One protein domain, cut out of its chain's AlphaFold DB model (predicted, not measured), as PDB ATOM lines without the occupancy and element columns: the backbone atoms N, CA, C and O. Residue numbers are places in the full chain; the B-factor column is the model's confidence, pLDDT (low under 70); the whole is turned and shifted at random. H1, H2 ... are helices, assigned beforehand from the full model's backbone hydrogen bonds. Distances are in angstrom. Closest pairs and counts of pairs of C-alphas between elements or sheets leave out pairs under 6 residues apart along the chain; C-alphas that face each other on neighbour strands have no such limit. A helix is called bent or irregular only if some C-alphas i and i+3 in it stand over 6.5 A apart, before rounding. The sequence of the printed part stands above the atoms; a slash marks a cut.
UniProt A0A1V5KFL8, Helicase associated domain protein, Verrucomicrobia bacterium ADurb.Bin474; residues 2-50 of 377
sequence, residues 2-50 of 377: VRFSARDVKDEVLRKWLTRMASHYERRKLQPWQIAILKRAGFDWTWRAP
ATOM      1  N   VAL A   2      -4.832   9.262 -38.513       59.81
ATOM      2  CA  VAL A   2      -5.356  10.576 -38.116       59.81
ATOM      3  C   VAL A   2      -5.209  10.690 -36.600       59.81
ATOM      4  O   VAL A   2      -5.777   9.883 -35.868       59.81
ATOM      5  N   ARG A   3      -4.374  11.626 -36.142       71.94
ATOM      6  CA  ARG A   3      -4.255  11.943 -34.719       71.94
ATOM      7  C   ARG A   3      -5.344  12.941 -34.363       71.94
ATOM      8  O   ARG A   3      -5.539  13.898 -35.104       71.94
ATOM      9  N   PHE A   4      -6.036  12.714 -33.256       76.56
ATOM     10  CA  PHE A   4      -7.066  13.633 -32.782       76.56
ATOM     11  C   PHE A   4      -6.889  13.918 -31.292       76.56
ATOM     12  O   PHE A   4      -6.460  13.058 -30.518       76.56
ATOM     13  N   SER A   5      -7.220  15.139 -30.894       77.25
ATOM     14  CA  SER A   5      -7.234  15.598 -29.510       77.25
ATOM     15  C   SER A   5      -8.670  15.777 -29.019       77.25
ATOM     16  O   SER A   5      -9.627  15.769 -29.792       77.25
ATOM     17  N   ALA A   6      -8.852  16.007 -27.715       73.31
ATOM     18  CA  ALA A   6     -10.183  16.304 -27.186       73.31
ATOM     19  C   ALA A   6     -10.774  17.616 -27.749       73.31
ATOM     20  O   ALA A   6     -11.990  17.787 -27.705       73.31
ATOM     21  N   ARG A   7      -9.946  18.537 -28.273       67.94
ATOM     22  CA  ARG A   7     -10.401  19.803 -28.881       67.94
ATOM     23  C   ARG A   7     -11.033  19.602 -30.256       67.94
ATOM     24  O   ARG A   7     -11.912  20.372 -30.624       67.94
ATOM     25  N   ASP A   8     -10.627  18.549 -30.957       74.69
ATOM     26  CA  ASP A   8     -11.088  18.246 -32.315       74.69
ATOM     27  C   ASP A   8     -12.456  17.538 -32.314       74.69
ATOM     28  O   ASP A   8     -13.089  17.360 -33.354       74.69
ATOM     29  N   VAL A   9     -12.944  17.154 -31.129       80.06
ATOM     30  CA  VAL A   9     -14.203  16.431 -30.946       80.06
ATOM     31  C   VAL A   9     -15.350  17.411 -30.702       80.06
ATOM     32  O   VAL A   9     -15.452  18.044 -29.649       80.06
ATOM     33  N   LYS A  10     -16.256  17.499 -31.682       78.94
ATOM     34  CA  LYS A  10     -17.452  18.355 -31.612       78.94
ATOM     35  C   LYS A  10     -18.454  17.880 -30.551       78.94
ATOM     36  O   LYS A  10     -19.038  18.719 -29.867       78.94
ATOM     37  N   ASP A  11     -18.584  16.567 -30.345       86.81
ATOM     38  CA  ASP A  11     -19.432  15.986 -29.295       86.81
ATOM     39  C   ASP A  11     -18.960  16.428 -27.897       86.81
ATOM     40  O   ASP A  11     -17.811  16.223 -27.500       86.81
ATOM     41  N   GLU A  12     -19.845  17.090 -27.151       78.06
ATOM     42  CA  GLU A  12     -19.523  17.685 -25.854       78.06
ATOM     43  C   GLU A  12     -19.306  16.642 -24.747       78.06
ATOM     44  O   GLU A  12     -18.442  16.822 -23.881       78.06
ATOM     45  N   VAL A  13     -20.050  15.535 -24.782       85.00
ATOM     46  CA  VAL A  13     -19.949  14.457 -23.791       85.00
ATOM     47  C   VAL A  13     -18.629  13.721 -23.983       85.00
ATOM     48  O   VAL A  13     -17.861  13.555 -23.028       85.00
ATOM     49  N   LEU A  14     -18.315  13.366 -25.230       82.19
ATOM     50  CA  LEU A  14     -17.078  12.681 -25.583       82.19
ATOM     51  C   LEU A  14     -15.850  13.563 -25.322       82.19
ATOM     52  O   LEU A  14     -14.868  13.102 -24.744       82.19
ATOM     53  N   ARG A  15     -15.917  14.860 -25.641       81.88
ATOM     54  CA  ARG A  15     -14.853  15.834 -25.342       81.88
ATOM     55  C   ARG A  15     -14.590  15.983 -23.844       81.88
ATOM     56  O   ARG A  15     -13.428  15.974 -23.422       81.88
ATOM     57  N   LYS A  16     -15.637  16.072 -23.014       77.38
ATOM     58  CA  LYS A  16     -15.495  16.101 -21.543       77.38
ATOM     59  C   LYS A  16     -14.880  14.804 -21.020       77.38
ATOM     60  O   LYS A  16     -14.007  14.851 -20.151       77.38
ATOM     61  N   TRP A  17     -15.289  13.660 -21.565       87.38
ATOM     62  CA  TRP A  17     -14.739  12.360 -21.190       87.38
ATOM     63  C   TRP A  17     -13.259  12.217 -21.579       87.38
ATOM     64  O   TRP A  17     -12.437  11.922 -20.712       87.38
ATOM     65  N   LEU A  18     -12.880  12.542 -22.820       83.75
ATOM     66  CA  LEU A  18     -11.488  12.516 -23.293       83.75
ATOM     67  C   LEU A  18     -10.587  13.477 -22.506       83.75
ATOM     68  O   LEU A  18      -9.449  13.144 -22.180       83.75
ATOM     69  N   THR A  19     -11.111  14.645 -22.118       78.50
ATOM     70  CA  THR A  19     -10.393  15.599 -21.257       78.50
ATOM     71  C   THR A  19     -10.130  15.021 -19.861       78.50
ATOM     72  O   THR A  19      -9.048  15.217 -19.300       78.50
ATOM     73  N   ARG A  20     -11.090  14.275 -19.292       80.06
ATOM     74  CA  ARG A  20     -10.900  13.557 -18.020       80.06
ATOM     75  C   ARG A  20      -9.900  12.414 -18.170       80.06
ATOM     76  O   ARG A  20      -9.029  12.283 -17.315       80.06
ATOM     77  N   MET A  21      -9.976  11.631 -19.248       79.62
ATOM     78  CA  MET A  21      -9.027  10.543 -19.521       79.62
ATOM     79  C   MET A  21      -7.590  11.064 -19.653       79.62
ATOM     80  O   MET A  21      -6.697  10.522 -19.009       79.62
ATOM     81  N   ALA A  22      -7.371  12.176 -20.364       74.88
ATOM     82  CA  ALA A  22      -6.067  12.846 -20.422       74.88
ATOM     83  C   ALA A  22      -5.543  13.232 -19.023       74.88
ATOM     84  O   ALA A  22      -4.397  12.947 -18.686       74.88
ATOM     85  N   SER A  23      -6.400  13.778 -18.152       73.12
ATOM     86  CA  SER A  23      -6.016  14.104 -16.769       73.12
ATOM     87  C   SER A  23      -5.740  12.868 -15.896       73.12
ATOM     88  O   SER A  23      -4.872  12.901 -15.022       73.12
ATOM     89  N   HIS A  24      -6.462  11.764 -16.101       77.50
ATOM     90  CA  HIS A  24      -6.207  10.511 -15.385       77.50
ATOM     91  C   HIS A  24      -4.908   9.834 -15.841       77.50
ATOM     92  O   HIS A  24      -4.226   9.236 -15.006       77.50
ATOM     93  N   TYR A  25      -4.547   9.969 -17.119       75.19
ATOM     94  CA  TYR A  25      -3.268   9.515 -17.662       75.19
ATOM     95  C   TYR A  25      -2.087  10.245 -17.010       75.19
ATOM     96  O   TYR A  25      -1.189   9.595 -16.480       75.19
ATOM     97  N   GLU A  26      -2.150  11.582 -16.927       65.81
ATOM     98  CA  GLU A  26      -1.153  12.423 -16.236       65.81
ATOM     99  C   GLU A  26      -0.961  12.009 -14.769       65.81
ATOM    100  O   GLU A  26       0.154  11.966 -14.252       65.81
ATOM    101  N   ARG A  27      -2.059  11.652 -14.092       69.88
ATOM    102  CA  ARG A  27      -2.063  11.234 -12.681       69.88
ATOM    103  C   ARG A  27      -1.708   9.757 -12.473       69.88
ATOM    104  O   ARG A  27      -1.831   9.282 -11.346       69.88
ATOM    105  N   ARG A  28      -1.316   9.027 -13.529       76.19
ATOM    106  CA  ARG A  28      -1.049   7.572 -13.522       76.19
ATOM    107  C   ARG A  28      -2.197   6.736 -12.938       76.19
ATOM    108  O   ARG A  28      -1.974   5.703 -12.320       76.19
ATOM    109  N   LYS A  29      -3.436   7.201 -13.117       75.88
ATOM    110  CA  LYS A  29      -4.652   6.535 -12.617       75.88
ATOM    111  C   LYS A  29      -5.322   5.641 -13.661       75.88
ATOM    112  O   LYS A  29      -6.294   4.972 -13.330       75.88
ATOM    113  N   LEU A  30      -4.849   5.663 -14.910       82.19
ATOM    114  CA  LEU A  30      -5.369   4.803 -15.972       82.19
ATOM    115  C   LEU A  30      -4.670   3.449 -15.989       82.19
ATOM    116  O   LEU A  30      -3.459   3.353 -15.807       82.19
ATOM    117  N   GLN A  31      -5.454   2.422 -16.288       84.31
ATOM    118  CA  GLN A  31      -4.965   1.070 -16.492       84.31
ATOM    119  C   GLN A  31      -4.277   0.940 -17.864       84.31
ATOM    120  O   GLN A  31      -4.703   1.589 -18.827       84.31
ATOM    121  N   PRO A  32      -3.257   0.069 -18.008       81.31
ATOM    122  CA  PRO A  32      -2.511  -0.103 -19.261       81.31
ATOM    123  C   PRO A  32      -3.387  -0.384 -20.492       81.31
ATOM    124  O   PRO A  32      -3.127   0.139 -21.576       81.31
ATOM    125  N   TRP A  33      -4.472  -1.143 -20.323       85.62
ATOM    126  CA  TRP A  33      -5.402  -1.464 -21.408       85.62
ATOM    127  C   TRP A  33      -6.215  -0.244 -21.883       85.62
ATOM    128  O   TRP A  33      -6.468  -0.104 -23.078       85.62
ATOM    129  N   GLN A  34      -6.559   0.689 -20.987       82.94
ATOM    130  CA  GLN A  34      -7.280   1.924 -21.337       82.94
ATOM    131  C   GLN A  34      -6.410   2.838 -22.209       82.94
ATOM    132  O   GLN A  34      -6.884   3.443 -23.172       82.94
ATOM    133  N   ILE A  35      -5.113   2.889 -21.900       81.38
ATOM    134  CA  ILE A  35      -4.110   3.639 -22.662       81.38
ATOM    135  C   ILE A  35      -3.931   3.013 -24.050       81.38
ATOM    136  O   ILE A  35      -3.883   3.729 -25.050       81.38
ATOM    137  N   ALA A  36      -3.875   1.679 -24.122       82.06
ATOM    138  CA  ALA A  36      -3.715   0.944 -25.373       82.06
ATOM    139  C   ALA A  36      -4.892   1.156 -26.342       82.06
ATOM    140  O   ALA A  36      -4.660   1.373 -27.531       82.06
ATOM    141  N   ILE A  37      -6.136   1.162 -25.842       87.00
ATOM    142  CA  ILE A  37      -7.337   1.413 -26.658       87.00
ATOM    143  C   ILE A  37      -7.283   2.803 -27.298       87.00
ATOM    144  O   ILE A  37      -7.428   2.936 -28.512       87.00
ATOM    145  N   LEU A  38      -7.020   3.840 -26.501       82.62
ATOM    146  CA  LEU A  38      -6.978   5.220 -26.987       82.62
ATOM    147  C   LEU A  38      -5.774   5.476 -27.904       82.62
ATOM    148  O   LEU A  38      -5.894   6.193 -28.896       82.62
ATOM    149  N   LYS A  39      -4.631   4.829 -27.642       83.38
ATOM    150  CA  LYS A  39      -3.465   4.867 -28.536       83.38
ATOM    151  C   LYS A  39      -3.768   4.212 -29.887       83.38
ATOM    152  O   LYS A  39      -3.395   4.766 -30.917       83.38
ATOM    153  N   ARG A  40      -4.476   3.075 -29.899       84.94
ATOM    154  CA  ARG A  40      -4.917   2.395 -31.131       84.94
ATOM    155  C   ARG A  40      -5.940   3.221 -31.911       84.94
ATOM    156  O   ARG A  40      -5.913   3.200 -33.135       84.94
ATOM    157  N   ALA A  41      -6.793   3.967 -31.211       83.69
ATOM    158  CA  ALA A  41      -7.732   4.901 -31.825       83.69
ATOM    159  C   ALA A  41      -7.043   6.129 -32.452       83.69
ATOM    160  O   ALA A  41      -7.663   6.812 -33.258       83.69
ATOM    161  N   GLY A  42      -5.775   6.407 -32.126       82.81
ATOM    162  CA  GLY A  42      -5.049   7.580 -32.623       82.81
ATOM    163  C   GLY A  42      -5.203   8.827 -31.748       82.81
ATOM    164  O   GLY A  42      -4.942   9.932 -32.216       82.81
ATOM    165  N   PHE A  43      -5.609   8.677 -30.483       82.94
ATOM    166  CA  PHE A  43      -5.689   9.801 -29.554       82.94
ATOM    167  C   PHE A  43      -4.292  10.362 -29.266       82.94
ATOM    168  O   PHE A  43      -3.386   9.634 -28.843       82.94
ATOM    169  N   ASP A  44      -4.122  11.664 -29.487       77.06
ATOM    170  CA  ASP A  44      -2.901  12.367 -29.131       77.06
ATOM    171  C   ASP A  44      -2.889  12.636 -27.621       77.06
ATOM    172  O   ASP A  44      -3.796  13.261 -27.079       77.06
ATOM    173  N   TRP A  45      -1.858  12.164 -26.922       71.12
ATOM    174  CA  TRP A  45      -1.664  12.435 -25.494       71.12
ATOM    175  C   TRP A  45      -0.839  13.707 -25.243       71.12
ATOM    176  O   TRP A  45      -0.738  14.158 -24.105       71.12
ATOM    177  N   THR A  46      -0.257  14.296 -26.294       59.97
ATOM    178  CA  THR A  46       0.716  15.397 -26.222       59.97
ATOM    179  C   THR A  46       0.119  16.787 -26.428       59.97
ATOM    180  O   THR A  46       0.801  17.772 -26.186       59.97
ATOM    181  N   TRP A  47      -1.171  16.926 -26.758       58.09
ATOM    182  CA  TRP A  47      -1.817  18.251 -26.859       58.09
ATOM    183  C   TRP A  47      -1.934  18.994 -25.510       58.09
ATOM    184  O   TRP A  47      -2.324  20.161 -25.465       58.09
ATOM    185  N   ARG A  48      -1.597  18.310 -24.408       52.31
ATOM    186  CA  ARG A  48      -1.359  18.869 -23.068       52.31
ATOM    187  C   ARG A  48       0.127  18.910 -22.676       52.31
ATOM    188  O   ARG A  48       0.432  19.042 -21.491       52.31
ATOM    189  N   ALA A  49       1.054  18.786 -23.627       42.53
ATOM    190  CA  ALA A  49       2.476  18.942 -23.351       42.53
ATOM    191  C   ALA A  49       2.719  20.295 -22.651       42.53
ATOM    192  O   ALA A  49       2.144  21.306 -23.071       42.53
ATOM    193  N   PRO A  50       3.514  20.329 -21.567       43.91
ATOM    194  CA  PRO A  50       3.842  21.570 -20.888       43.91
ATOM    195  C   PRO A  50       4.531  22.511 -21.869       43.91
ATOM    196  O   PRO A  50       5.533  22.142 -22.474       43.91
TER     197      PRO A  50
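What this domain is: This is residues 2 to 50 of the 377 residues of the protein "Helicase associated domain protein" of Verrucomicrobia bacterium ADurb.Bin474 (UniProt A0A1V5KFL8). Two helices make a loose V, with the longer H1 as one arm and the shorter H2 as the other, and a tight link joins them at the closed end. The unnamed end stretches are residues 2 to 11, before H1, and residues 42 to 50, which leave the end of H2 and run out of the plane of the V; the C-alphas of Val 2 and Pro 50, the first and last printed, are 22.4 A apart. The printed part has 49 residues with two named helices, H1 then H2, and no named strand. The class is all helix, with 25 of the 49 residues in the helices. The whole is compact, with a radius of gyration of the C-alphas of 10.2 A and spans of 26 by 23 by 19 A.

How they stand to each other: H1, residues 12 to 26, is the longest helix. H2, residues 32 to 41, is close to it but not clearly touching, with 1 pair of C-alphas within 8 A. Their closest C-alphas, those of Tyr 25 and Ile 35, are 7.8 A apart. The helices run opposite ways at a steep tilt of 49 degrees. Their centres are 13.3 A apart. In H1 and H2 every O i to N i+4 pair is within hydrogen-bond range.

Where its parts are: H1 has 15 residues and measures 21.4 A from C-alpha 12 at (-19.523, 17.685, -25.854) to C-alpha 26 at (-1.153, 12.423, -16.236). H2 has 10 residues and measures 14.5 A from first to last C-alpha, ending at C-alpha 41 at (-7.732, 4.901, -31.825). Neither helix is bent.

The domain as a whole: The two C-alphas farthest apart, those of Lys 10 and Pro 32, are 26.8 A apart. The printed part has no cut, and the link from H1 to H2, 5 residues, is tight. The mean pLDDT of the printed part is 76.0; the model's confidence is under 70 at residues 2, 7, 26 to 27 and 46 to 50.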